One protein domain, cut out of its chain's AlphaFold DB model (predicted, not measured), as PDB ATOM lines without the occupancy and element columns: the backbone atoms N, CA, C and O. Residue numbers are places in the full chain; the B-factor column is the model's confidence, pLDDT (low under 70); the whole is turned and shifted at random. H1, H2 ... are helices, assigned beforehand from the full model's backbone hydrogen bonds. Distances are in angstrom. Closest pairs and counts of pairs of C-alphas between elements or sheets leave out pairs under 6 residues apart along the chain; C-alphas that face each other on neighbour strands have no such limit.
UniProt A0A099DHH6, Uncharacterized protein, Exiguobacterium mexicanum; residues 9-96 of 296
ATOM      1  N   ARG A   9     -11.212 -70.463  26.260       81.81
ATOM      2  CA  ARG A   9     -11.147 -70.378  24.800       81.81
ATOM      3  C   ARG A   9     -11.248 -71.725  24.106       81.81
ATOM      4  O   ARG A   9     -11.839 -71.767  23.036       81.81
ATOM      5  N   GLU A  10     -10.720 -72.791  24.698       84.06
ATOM      6  CA  GLU A  10     -10.941 -74.148  24.190       84.06
ATOM      7  C   GLU A  10     -12.425 -74.521  24.296       84.06
ATOM      8  O   GLU A  10     -12.982 -75.029  23.334       84.06
ATOM      9  N   SER A  11     -13.099 -74.173  25.396       83.94
ATOM     10  CA  SER A  11     -14.543 -74.395  25.540       83.94
ATOM     11  C   SER A  11     -15.378 -73.619  24.514       83.94
ATOM     12  O   SER A  11     -16.324 -74.173  23.967       83.94
ATOM     13  N   GLU A  12     -15.027 -72.362  24.214       85.56
ATOM     14  CA  GLU A  12     -15.696 -71.594  23.149       85.56
ATOM     15  C   GLU A  12     -15.480 -72.200  21.762       85.56
ATOM     16  O   GLU A  12     -16.424 -72.279  20.983       85.56
ATOM     17  N   LEU A  13     -14.257 -72.639  21.457       87.50
ATOM     18  CA  LEU A  13     -13.936 -73.287  20.187       87.50
ATOM     19  C   LEU A  13     -14.748 -74.575  20.002       87.50
ATOM     20  O   LEU A  13     -15.377 -74.750  18.966       87.50
ATOM     21  N   ILE A  14     -14.776 -75.433  21.027       85.94
ATOM     22  CA  ILE A  14     -15.532 -76.692  21.021       85.94
ATOM     23  C   ILE A  14     -17.028 -76.421  20.842       85.94
ATOM     24  O   ILE A  14     -17.655 -77.014  19.975       85.94
ATOM     25  N   ALA A  15     -17.596 -75.485  21.606       84.12
ATOM     26  CA  ALA A  15     -19.009 -75.136  21.480       84.12
ATOM     27  C   ALA A  15     -19.357 -74.599  20.080       84.12
ATOM     28  O   ALA A  15     -20.404 -74.936  19.538       84.12
ATOM     29  N   THR A  16     -18.462 -73.809  19.478       85.25
ATOM     30  CA  THR A  16     -18.639 -73.292  18.111       85.25
ATOM     31  C   THR A  16     -18.578 -74.419  17.074       85.25
ATOM     32  O   THR A  16     -19.370 -74.434  16.140       85.25
ATOM     33  N   ALA A  17     -17.688 -75.396  17.254       84.75
ATOM     34  CA  ALA A  17     -17.570 -76.545  16.358       84.75
ATOM     35  C   ALA A  17     -18.796 -77.468  16.416       84.75
ATOM     36  O   ALA A  17     -19.352 -77.818  15.379       84.75
ATOM     37  N   LEU A  18     -19.267 -77.795  17.626       81.25
ATOM     38  CA  LEU A  18     -20.490 -78.582  17.832       81.25
ATOM     39  C   LEU A  18     -21.712 -77.915  17.201       81.25
ATOM     40  O   LEU A  18     -22.617 -78.592  16.713       81.25
ATOM     41  N   PHE A  19     -21.717 -76.584  17.205       78.31
ATOM     42  CA  PHE A  19     -22.750 -75.792  16.576       78.31
ATOM     43  C   PHE A  19     -22.692 -75.872  15.037       78.31
ATOM     44  O   PHE A  19     -23.699 -76.191  14.408       78.31
ATOM     45  N   VAL A  20     -21.519 -75.647  14.433       77.62
ATOM     46  CA  VAL A  20     -21.328 -75.713  12.969       77.62
ATOM     47  C   VAL A  20     -21.691 -77.095  12.407       77.62
ATOM     48  O   VAL A  20     -22.275 -77.189  11.332       77.62
ATOM     49  N   VAL A  21     -21.417 -78.167  13.154       73.62
ATOM     50  CA  VAL A  21     -21.723 -79.555  12.748       73.62
ATOM     51  C   VAL A  21     -23.178 -79.958  13.051       73.62
ATOM     52  O   VAL A  21     -23.632 -81.012  12.621       73.62
ATOM     53  N   GLY A  22     -23.952 -79.108  13.737       63.47
ATOM     54  CA  GLY A  22     -25.382 -79.332  13.979       63.47
ATOM     55  C   GLY A  22     -25.710 -80.273  15.144       63.47
ATOM     56  O   GLY A  22     -26.854 -80.707  15.267       63.47
ATOM     57  N   ASN A  23     -24.749 -80.567  16.026       62.44
ATOM     58  CA  ASN A  23     -24.944 -81.474  17.167       62.44
ATOM     59  C   ASN A  23     -25.651 -80.811  18.364       62.44
ATOM     60  O   ASN A  23     -26.153 -81.504  19.247       62.44
ATOM     61  N   VAL A  24     -25.690 -79.474  18.428       63.41
ATOM     62  CA  VAL A  24     -26.270 -78.720  19.554       63.41
ATOM     63  C   VAL A  24     -27.130 -77.563  19.032       63.41
ATOM     64  O   VAL A  24     -26.682 -76.837  18.142       63.41
ATOM     65  N   PRO A  25     -28.347 -77.345  19.577       61.78
ATOM     66  CA  PRO A  25     -29.221 -76.262  19.137       61.78
ATOM     67  C   PRO A  25     -28.609 -74.873  19.370       61.78
ATOM     68  O   PRO A  25     -27.993 -74.597  20.398       61.78
ATOM     69  N   TYR A  26     -28.841 -73.991  18.394       57.22
ATOM     70  CA  TYR A  26     -28.284 -72.638  18.289       57.22
ATOM     71  C   TYR A  26     -28.623 -71.704  19.463       57.22
ATOM     72  O   TYR A  26     -27.787 -70.922  19.925       57.22
ATOM     73  N   VAL A  27     -29.881 -71.745  19.909       59.09
ATOM     74  CA  VAL A  27     -30.513 -70.630  20.625       59.09
ATOM     75  C   VAL A  27     -29.901 -70.442  22.017       59.09
ATOM     76  O   VAL A  27     -30.014 -71.304  22.883       59.09
ATOM     77  N   GLY A  28     -29.267 -69.283  22.231       59.91
ATOM     78  CA  GLY A  28     -28.770 -68.825  23.532       59.91
ATOM     79  C   GLY A  28     -27.325 -69.205  23.876       59.91
ATOM     80  O   GLY A  28     -26.811 -68.713  24.878       59.91
ATOM     81  N   HIS A  29     -26.630 -70.035  23.085       66.56
ATOM     82  CA  HIS A  29     -25.226 -70.406  23.355       66.56
ATOM     83  C   HIS A  29     -24.204 -69.515  22.640       66.56
ATOM     84  O   HIS A  29     -23.153 -69.217  23.211       66.56
ATOM     85  N   ILE A  30     -24.512 -69.046  21.429       67.81
ATOM     86  CA  ILE A  30     -23.594 -68.207  20.643       67.81
ATOM     87  C   ILE A  30     -23.502 -66.784  21.184       67.81
ATOM     88  O   ILE A  30     -22.399 -66.245  21.294       67.81
ATOM     89  N   ASP A  31     -24.614 -66.239  21.672       69.25
ATOM     90  CA  ASP A  31     -24.628 -64.955  22.380       69.25
ATOM     91  C   ASP A  31     -23.765 -64.992  23.652       69.25
ATOM     92  O   ASP A  31     -23.410 -63.961  24.197       69.25
ATOM     93  N   ARG A  32     -23.345 -66.167  24.128       74.62
ATOM     94  CA  ARG A  32     -22.484 -66.325  25.314       74.62
ATOM     95  C   ARG A  32     -20.997 -66.491  24.965       74.62
ATOM     96  O   ARG A  32     -20.148 -66.619  25.863       74.62
ATOM     97  N   LEU A  33     -20.653 -66.504  23.674       76.88
ATOM     98  CA  LEU A  33     -19.274 -66.559  23.195       76.88
ATOM     99  C   LEU A  33     -18.627 -65.175  23.294       76.88
ATOM    100  O   LEU A  33     -19.110 -64.185  22.759       76.88
ATOM    101  N   GLU A  34     -17.464 -65.094  23.935       74.88
ATOM    102  CA  GLU A  34     -16.714 -63.838  24.005       74.88
ATOM    103  C   GLU A  34     -15.898 -63.581  22.734       74.88
ATOM    104  O   GLU A  34     -15.613 -62.432  22.383       74.88
ATOM    105  N   SER A  35     -15.450 -64.641  22.060       78.25
ATOM    106  CA  SER A  35     -14.663 -64.534  20.837       78.25
ATOM    107  C   SER A  35     -15.504 -64.010  19.681       78.25
ATOM    108  O   SER A  35     -16.306 -64.750  19.125       78.25
ATOM    109  N   ILE A  36     -15.265 -62.756  19.284       79.06
ATOM    110  CA  ILE A  36     -15.866 -62.151  18.083       79.06
ATOM    111  C   ILE A  36     -15.647 -63.061  16.872       79.06
ATOM    112  O   ILE A  36     -16.606 -63.502  16.272       79.06
ATOM    113  N   THR A  37     -14.406 -63.492  16.627       81.88
ATOM    114  CA  THR A  37     -14.088 -64.359  15.483       81.88
ATOM    115  C   THR A  37     -14.856 -65.685  15.480       81.88
ATOM    116  O   THR A  37     -15.185 -66.177  14.415       81.88
ATOM    117  N   LEU A  38     -15.143 -66.278  16.647       85.94
ATOM    118  CA  LEU A  38     -15.916 -67.531  16.680       85.94
ATOM    119  C   LEU A  38     -17.412 -67.271  16.469       85.94
ATOM    120  O   LEU A  38     -18.081 -68.087  15.846       85.94
ATOM    121  N   ARG A  39     -17.916 -66.126  16.950       79.44
ATOM    122  CA  ARG A  39     -19.278 -65.665  16.657       79.44
ATOM    123  C   ARG A  39     -19.455 -65.388  15.172       79.44
ATOM    124  O   ARG A  39     -20.400 -65.903  14.601       79.44
ATOM    125  N   ASP A  40     -18.517 -64.677  14.549       82.62
ATOM    126  CA  ASP A  40     -18.569 -64.355  13.120       82.62
ATOM    127  C   ASP A  40     -18.613 -65.629  12.263       82.62
ATOM    128  O   ASP A  40     -19.442 -65.733  11.366       82.62
ATOM    129  N   ILE A  41     -17.774 -66.628  12.577       85.38
ATOM    130  CA  ILE A  41     -17.775 -67.922  11.872       85.38
ATOM    131  C   ILE A  41     -19.139 -68.611  11.990       85.38
ATOM    132  O   ILE A  41     -19.663 -69.127  11.004       85.38
ATOM    133  N   ALA A  42     -19.722 -68.623  13.190       80.88
ATOM    134  CA  ALA A  42     -20.997 -69.284  13.415       80.88
ATOM    135  C   ALA A  42     -22.189 -68.525  12.805       80.88
ATOM    136  O   ALA A  42     -23.076 -69.156  12.234       80.88
ATOM    137  N   ASP A  43     -22.194 -67.194  12.883       77.75
ATOM    138  CA  ASP A  43     -23.214 -66.324  12.288       77.75
ATOM    139  C   ASP A  43     -23.185 -66.395  10.749       77.75
ATOM    140  O   ASP A  43     -24.241 -66.457  10.110       77.75
ATOM    141  N   ASP A  44     -21.996 -66.423  10.134       81.75
ATOM    142  CA  ASP A  44     -21.842 -66.578   8.681       81.75
ATOM    143  C   ASP A  44     -22.349 -67.954   8.207       81.75
ATOM    144  O   ASP A  44     -23.020 -68.047   7.179       81.75
ATOM    145  N   TYR A  45     -22.106 -69.022   8.972       83.00
ATOM    146  CA  TYR A  45     -22.684 -70.340   8.687       83.00
ATOM    147  C   TYR A  45     -24.221 -70.326   8.781       83.00
ATOM    148  O   TYR A  45     -24.924 -70.761   7.872       83.00
ATOM    149  N   LEU A  46     -24.766 -69.760   9.857       76.00
ATOM    150  CA  LEU A  46     -26.207 -69.712  10.122       76.00
ATOM    151  C   LEU A  46     -27.026 -68.870   9.170       76.00
ATOM    152  O   LEU A  46     -28.170 -69.198   8.868       76.00
ATOM    153  N   SER A  47     -26.452 -67.757   8.733       78.69
ATOM    154  CA  SER A  47     -27.068 -66.903   7.725       78.69
ATOM    155  C   SER A  47     -27.059 -67.548   6.334       78.69
ATOM    156  O   SER A  47     -27.564 -66.946   5.389       78.69
ATOM    157  N   GLY A  48     -26.499 -68.759   6.199       78.50
ATOM    158  CA  GLY A  48     -26.337 -69.471   4.934       78.50
ATOM    159  C   GLY A  48     -25.277 -68.850   4.028       78.50
ATOM    160  O   GLY A  48     -25.184 -69.219   2.861       78.50
ATOM    161  N   LYS A  49     -24.494 -67.894   4.544       84.19
ATOM    162  CA  LYS A  49     -23.431 -67.216   3.799       84.19
ATOM    163  C   LYS A  49     -22.239 -68.143   3.565       84.19
ATOM    164  O   LYS A  49     -21.638 -68.072   2.499       84.19
ATOM    165  N   ASN A  50     -21.944 -69.015   4.528       82.88
ATOM    166  CA  ASN A  50     -20.917 -70.048   4.429       82.88
ATOM    167  C   ASN A  50     -21.544 -71.442   4.490       82.88
ATOM    168  O   ASN A  50     -22.481 -71.678   5.255       82.88
ATOM    169  N   SER A  51     -20.992 -72.387   3.728       86.44
ATOM    170  CA  SER A  51     -21.340 -73.800   3.879       86.44
ATOM    171  C   SER A  51     -20.731 -74.387   5.163       86.44
ATOM    172  O   SER A  51     -19.851 -73.789   5.785       86.44
ATOM    173  N   VAL A  52     -21.165 -75.595   5.552       82.38
ATOM    174  CA  VAL A  52     -20.536 -76.347   6.658       82.38
ATOM    175  C   VAL A  52     -19.030 -76.501   6.418       82.38
ATOM    176  O   VAL A  52     -18.244 -76.325   7.344       82.38
ATOM    177  N   ALA A  53     -18.623 -76.796   5.178       84.81
ATOM    178  CA  ALA A  53     -17.221 -76.989   4.819       84.81
ATOM    179  C   ALA A  53     -16.399 -75.704   5.012       84.81
ATOM    180  O   ALA A  53     -15.337 -75.750   5.629       84.81
ATOM    181  N   ASP A  54     -16.930 -74.556   4.583       85.31
ATOM    182  CA  ASP A  54     -16.255 -73.259   4.732       85.31
ATOM    183  C   ASP A  54     -16.142 -72.848   6.209       85.31
ATOM    184  O   ASP A  54     -15.141 -72.279   6.647       85.31
ATOM    185  N   ALA A  55     -17.164 -73.155   7.012       84.12
ATOM    186  CA  ALA A  55     -17.153 -72.889   8.445       84.12
ATOM    187  C   ALA A  55     -16.152 -73.788   9.196       84.12
ATOM    188  O   ALA A  55     -15.457 -73.314  10.099       84.12
ATOM    189  N   VAL A  56     -16.037 -75.061   8.800       85.25
ATOM    190  CA  VAL A  56     -15.014 -76.000   9.294       85.25
ATOM    191  C   VAL A  56     -13.611 -75.495   8.952       85.25
ATOM    192  O   VAL A  56     -12.767 -75.397   9.843       85.25
ATOM    193  N   GLU A  57     -13.375 -75.084   7.705       85.00
ATOM    194  CA  GLU A  57     -12.086 -74.529   7.276       85.00
ATOM    195  C   GLU A  57     -11.733 -73.248   8.050       85.00
ATOM    196  O   GLU A  57     -10.599 -73.072   8.505       85.00
ATOM    197  N   ALA A  58     -12.711 -72.370   8.291       85.50
ATOM    198  CA  ALA A  58     -12.506 -71.162   9.082       85.50
ATOM    199  C   ALA A  58     -12.135 -71.465  10.547       85.50
ATOM    200  O   ALA A  58     -11.290 -70.772  11.129       85.50
ATOM    201  N   LEU A  59     -12.724 -72.506  11.152       87.00
ATOM    202  CA  LEU A  59     -12.352 -72.977  12.491       87.00
ATOM    203  C   LEU A  59     -10.930 -73.546  12.510       87.00
ATOM    204  O   LEU A  59     -10.147 -73.187  13.396       87.00
ATOM    205  N   ASP A  60     -10.566 -74.356  11.520       84.19
ATOM    206  CA  ASP A  60      -9.220 -74.921  11.395       84.19
ATOM    207  C   ASP A  60      -8.165 -73.826  11.218       84.19
ATOM    208  O   ASP A  60      -7.145 -73.813  11.921       84.19
ATOM    209  N   GLN A  61      -8.442 -72.831  10.375       83.19
ATOM    210  CA  GLN A  61      -7.574 -71.673  10.193       83.19
ATOM    211  C   GLN A  61      -7.456 -70.843  11.479       83.19
ATOM    212  O   GLN A  61      -6.366 -70.385  11.848       83.19
ATOM    213  N   TYR A  62      -8.554 -70.680  12.221       84.94
ATOM    214  CA  TYR A  62      -8.543 -70.002  13.514       84.94
ATOM    215  C   TYR A  62      -7.681 -70.741  14.552       84.94
ATOM    216  O   TYR A  62      -6.927 -70.098  15.299       84.94
ATOM    217  N   ILE A  63      -7.730 -72.079  14.577       82.69
ATOM    218  CA  ILE A  63      -6.863 -72.911  15.423       82.69
ATOM    219  C   ILE A  63      -5.406 -72.768  14.996       82.69
ATOM    220  O   ILE A  63      -4.540 -72.554  15.850       82.69
ATOM    221  N   TYR A  64      -5.131 -72.838  13.692       81.06
ATOM    222  CA  TYR A  64      -3.788 -72.754  13.130       81.06
ATOM    223  C   TYR A  64      -3.087 -71.444  13.518       81.06
ATOM    224  O   TYR A  64      -2.012 -71.463  14.124       81.06
ATOM    225  N   VAL A  65      -3.740 -70.298  13.293       77.19
ATOM    226  CA  VAL A  65      -3.197 -68.965  13.626       77.19
ATOM    227  C   VAL A  65      -3.001 -68.784  15.139       77.19
ATOM    228  O   VAL A  65      -2.145 -68.017  15.590       77.19
ATOM    229  N   ARG A  66      -3.770 -69.500  15.969       77.19
ATOM    230  CA  ARG A  66      -3.745 -69.375  17.436       77.19
ATOM    231  C   ARG A  66      -3.307 -70.652  18.145       77.19
ATOM    232  O   ARG A  66      -3.651 -70.846  19.310       77.19
ATOM    233  N   ARG A  67      -2.455 -71.459  17.507       72.25
ATOM    234  CA  ARG A  67      -2.007 -72.784  17.982       72.25
ATOM    235  C   ARG A  67      -1.494 -72.805  19.427       72.25
ATOM    236  O   ARG A  67      -1.701 -73.768  20.158       72.25
ATOM    237  N   HIS A  68      -0.879 -71.713  19.889       72.12
ATOM    238  CA  HIS A  68      -0.409 -71.569  21.274       72.12
ATOM    239  C   HIS A  68      -1.533 -71.543  22.329       72.12
ATOM    240  O   HIS A  68      -1.263 -71.817  23.501       72.12
ATOM    241  N   ARG A  69      -2.765 -71.186  21.935       67.56
ATOM    242  CA  ARG A  69      -3.950 -71.072  22.805       67.56
ATOM    243  C   ARG A  69      -4.773 -72.354  22.877       67.56
ATOM    244  O   ARG A  69      -5.480 -72.527  23.862       67.56
ATOM    245  N   PHE A  70      -4.659 -73.228  21.880       73.69
ATOM    246  CA  PHE A  70      -5.456 -74.449  21.736       73.69
ATOM    247  C   PHE A  70      -4.566 -75.688  21.825       73.69
ATOM    248  O   PHE A  70      -4.512 -76.521  20.928       73.69
ATOM    249  N   LYS A  71      -3.791 -75.790  22.910       70.69
ATOM    250  CA  LYS A  71      -2.786 -76.855  23.043       70.69
ATOM    251  C   LYS A  71      -3.413 -78.248  23.141       70.69
ATOM    252  O   LYS A  71      -2.763 -79.207  22.742       70.69
ATOM    253  N   ASN A  72      -4.642 -78.353  23.657       67.19
ATOM    254  CA  ASN A  72      -5.358 -79.626  23.779       67.19
ATOM    255  C   ASN A  72      -6.350 -79.877  22.634       67.19
ATOM    256  O   ASN A  72      -6.826 -80.999  22.476       67.19
ATOM    257  N   VAL A  73      -6.653 -78.842  21.847       66.62
ATOM    258  CA  VAL A  73      -7.643 -78.878  20.769       66.62
ATOM    259  C   VAL A  73      -6.923 -78.563  19.463       66.62
ATOM    260  O   VAL A  73      -6.791 -77.412  19.055       66.62
ATOM    261  N   THR A  74      -6.376 -79.604  18.846       66.38
ATOM    262  CA  THR A  74      -5.877 -79.545  17.470       66.38
ATOM    263  C   THR A  74      -7.048 -79.700  16.496       66.38
ATOM    264  O   THR A  74      -8.078 -80.235  16.910       66.38
ATOM    265  N   PRO A  75      -6.898 -79.298  15.219       63.81
ATOM    266  CA  PRO A  75      -7.925 -79.509  14.193       63.81
ATOM    267  C   PRO A  75      -8.468 -80.946  14.204       63.81
ATOM    268  O   PRO A  75      -9.652 -81.165  14.408       63.81
ATOM    269  N   ASN A  76      -7.577 -81.942  14.177       66.19
ATOM    270  CA  ASN A  76      -7.971 -83.355  14.206       66.19
ATOM    271  C   ASN A  76      -8.713 -83.764  15.489       66.19
ATOM    272  O   ASN A  76      -9.626 -84.577  15.424       66.19
ATOM    273  N   ASN A  77      -8.334 -83.215  16.647       69.31
ATOM    274  CA  ASN A  77      -8.955 -83.574  17.923       69.31
ATOM    275  C   ASN A  77     -10.316 -82.900  18.126       69.31
ATOM    276  O   ASN A  77     -11.123 -83.419  18.889       69.31
ATOM    277  N   LEU A  78     -10.553 -81.742  17.498       69.00
ATOM    278  CA  LEU A  78     -11.805 -80.990  17.610       69.00
ATOM    279  C   LEU A  78     -13.001 -81.801  17.087       69.00
ATOM    280  O   LEU A  78     -14.092 -81.699  17.638       69.00
ATOM    281  N   TRP A  79     -12.773 -82.627  16.066       73.38
ATOM    282  CA  TRP A  79     -13.801 -83.437  15.406       73.38
ATOM    283  C   TRP A  79     -13.953 -84.844  16.000       73.38
ATOM    284  O   TRP A  79     -14.814 -85.607  15.574       73.38
ATOM    285  N   THR A  80     -13.119 -85.200  16.982       70.69
ATOM    286  CA  THR A  80     -13.104 -86.519  17.637       70.69
ATOM    287  C   THR A  80     -13.150 -86.385  19.163       70.69
ATOM    288  O   THR A  80     -12.465 -87.120  19.884       70.69
ATOM    289  N   LEU A  81     -13.866 -85.380  19.669       71.25
ATOM    290  CA  LEU A  81     -14.000 -85.149  21.105       71.25
ATOM    291  C   LEU A  81     -14.848 -86.252  21.745       71.25
ATOM    292  O   LEU A  81     -15.713 -86.839  21.109       71.25
ATOM    293  N   ASP A  82     -14.574 -86.550  23.017       75.00
ATOM    294  CA  ASP A  82     -15.453 -87.420  23.798       75.00
ATOM    295  C   ASP A  82     -16.637 -86.615  24.366       75.00
ATOM    296  O   ASP A  82     -16.481 -85.442  24.724       75.00
ATOM    297  N   ASP A  83     -17.801 -87.259  24.524       75.44
ATOM    298  CA  ASP A  83     -19.041 -86.641  25.035       75.44
ATOM    299  C   ASP A  83     -18.826 -85.863  26.341       75.44
ATOM    300  O   ASP A  83     -19.468 -84.851  26.623       75.44
ATOM    301  N   ARG A  84     -17.890 -86.328  27.175       77.06
ATOM    302  CA  ARG A  84     -17.544 -85.678  28.441       77.06
ATOM    303  C   ARG A  84     -16.921 -84.299  28.219       77.06
ATOM    304  O   ARG A  84     -17.270 -83.357  28.933       77.06
ATOM    305  N   THR A  85     -15.990 -84.186  27.277       76.25
ATOM    306  CA  THR A  85     -15.302 -82.935  26.934       76.25
ATOM    307  C   THR A  85     -16.274 -81.953  26.282       76.25
ATOM    308  O   THR A  85     -16.261 -80.765  26.615       76.25
ATOM    309  N   GLU A  86     -17.173 -82.450  25.434       78.12
ATOM    310  CA  GLU A  86     -18.254 -81.661  24.833       78.12
ATOM    311  C   GLU A  86     -19.198 -81.094  25.899       78.12
ATOM    312  O   GLU A  86     -19.425 -79.883  25.967       78.12
ATOM    313  N   GLN A  87     -19.683 -81.939  26.814       78.00
ATOM    314  CA  GLN A  87     -20.556 -81.508  27.905       78.00
ATOM    315  C   GLN A  87     -19.877 -80.506  28.847       78.00
ATOM    316  O   GLN A  87     -20.532 -79.586  29.339       78.00
ATOM    317  N   GLU A  88     -18.579 -80.658  29.123       79.00
ATOM    318  CA  GLU A  88     -17.826 -79.701  29.942       79.00
ATOM    319  C   GLU A  88     -17.727 -78.332  29.255       79.00
ATOM    320  O   GLU A  88     -17.976 -77.304  29.896       79.00
ATOM    321  N   ALA A  89     -17.441 -78.315  27.949       80.50
ATOM    322  CA  ALA A  89     -17.418 -77.094  27.151       80.50
ATOM    323  C   ALA A  89     -18.790 -76.401  27.141       80.50
ATOM    324  O   ALA A  89     -18.881 -75.211  27.447       80.50
ATOM    325  N   LEU A  90     -19.870 -77.147  26.896       79.88
ATOM    326  CA  LEU A  90     -21.231 -76.608  26.882       79.88
ATOM    327  C   LEU A  90     -21.658 -76.080  28.256       79.88
ATOM    328  O   LEU A  90     -22.153 -74.958  28.355       79.88
ATOM    329  N   ARG A  91     -21.395 -76.821  29.344       80.12
ATOM    330  CA  ARG A  91     -21.670 -76.365  30.724       80.12
ATOM    331  C   ARG A  91     -20.984 -75.042  31.039       80.12
ATOM    332  O   ARG A  91     -21.535 -74.227  31.781       80.12
ATOM    333  N   TYR A  92     -19.780 -74.839  30.514       79.06
ATOM    334  CA  TYR A  92     -19.058 -73.590  30.679       79.06
ATOM    335  C   TYR A  92     -19.743 -72.430  29.936       79.06
ATOM    336  O   TYR A  92     -19.924 -71.365  30.527       79.06
ATOM    337  N   ILE A  93     -20.193 -72.645  28.694       80.00
ATOM    338  CA  ILE A  93     -20.917 -71.637  27.903       80.00
ATOM    339  C   ILE A  93     -22.280 -71.298  28.519       80.00
ATOM    340  O   ILE A  93     -22.595 -70.124  28.691       80.00
ATOM    341  N   VAL A  94     -23.057 -72.294  28.957       76.44
ATOM    342  CA  VAL A  94     -24.391 -72.098  29.568       76.44
ATOM    343  C   VAL A  94     -24.334 -71.251  30.847       76.44
ATOM    344  O   VAL A  94     -25.285 -70.556  31.185       76.44
ATOM    345  N   ARG A  95     -23.221 -71.270  31.587       77.19
ATOM    346  CA  ARG A  95     -23.076 -70.480  32.825       77.19
ATOM    347  C   ARG A  95     -22.807 -68.995  32.586       77.19
ATOM    348  O   ARG A  95     -22.814 -68.226  33.547       77.19
ATOM    349  N   ARG A  96     -22.513 -68.589  31.351       69.75
ATOM    350  CA  ARG A  96     -22.183 -67.201  31.012       69.75
ATOM    351  C   ARG A  96     -23.441 -66.390  30.700       69.75
ATOM    352  O   ARG A  96     -24.407 -66.977  30.226       69.75
TER     353      ARG A  96
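AT A GLANCE: This is residues 9 to 96 of the 296 residues of an uncharacterized protein of Exiguobacterium mexicanum (UniProt A0A099DHH6). Three helices, H1, H2 and H3, lie side by side in a small bundle, their centres at the corners of a triangle, and a further helix, H5, crosses H1 almost at a right angle on the side away from H2 and H3. H1 is in the middle of the whole, and the one-turn helix H4 is in the stretch that leads from H3 to H5. The printed part has 88 residues with five named helices, H1 to H5 in order along the chain, and no named strand; the class is all helix. The whole is compact, with a radius of gyration of the C-alphas of 11.7 A, and rounded, with spans of 29 by 27 by 21 A.

HOW THE PARTS SIT: The longest helix is H3, residues 52 to 65. It touches H2, residues 36 to 46, at a shallow tilt of 12 degrees, opposite ways; the closest C-alphas, of Ile 41 and Ala 55, are 6.1 A apart, and the two form a helical hairpin. H3 also touches H1, residues 9 to 20, at a shallow tilt of 15 degrees, opposite ways, with the C-alphas of Val 20 and Val 52 closest at 6.4 A. H1 and H2 touch, running the same way at a shallow tilt of 8 degrees; the closest C-alphas, of Val 20 and Ala 42, are 6.5 A apart. H1, H2 and H3 form a bundle, three helices lying lengthwise together. H5, residues 83 to 94, touches H1 and is about perpendicular to it at 78 degrees, the C-alphas of Ser 11 and Ala 89 closest at 4.3 A. H4, residues 75 to 78, only just touches H3, with 3 pairs of C-alphas within 8 A, and with residues 60 to 64 of H3 alone; the closest are Asp 60 and Pro 75, 5.5 A. H5 is apart from H2, H3 and H4. In H1, H2, H3 and H5 every O i to N i+4 pair is within hydrogen-bond range; H4 is too short for such a pair.

IN THESE COORDINATES: H3 measures 20.1 A from first to last C-alpha, H1 16.5 A, H5 16.1 A, H2 15.1 A and H4 5.4 A. H1 begins at C-alpha 9, (-11.147, -70.378, 24.800). H3 begins at C-alpha 52, (-20.536, -76.347, 6.658), and H5 ends at C-alpha 94, (-24.391, -72.098, 29.568).

THE WHOLE: The two C-alphas farthest apart, of Lys 49 and Arg 84, are 31.3 A apart. The printed part has no cut. The link from H1 to H2, residues 21 to 35, is long. The mean pLDDT of the printed part is 76.9; residues 22 to 31, 69, 72 to 78 and 96 are under 70.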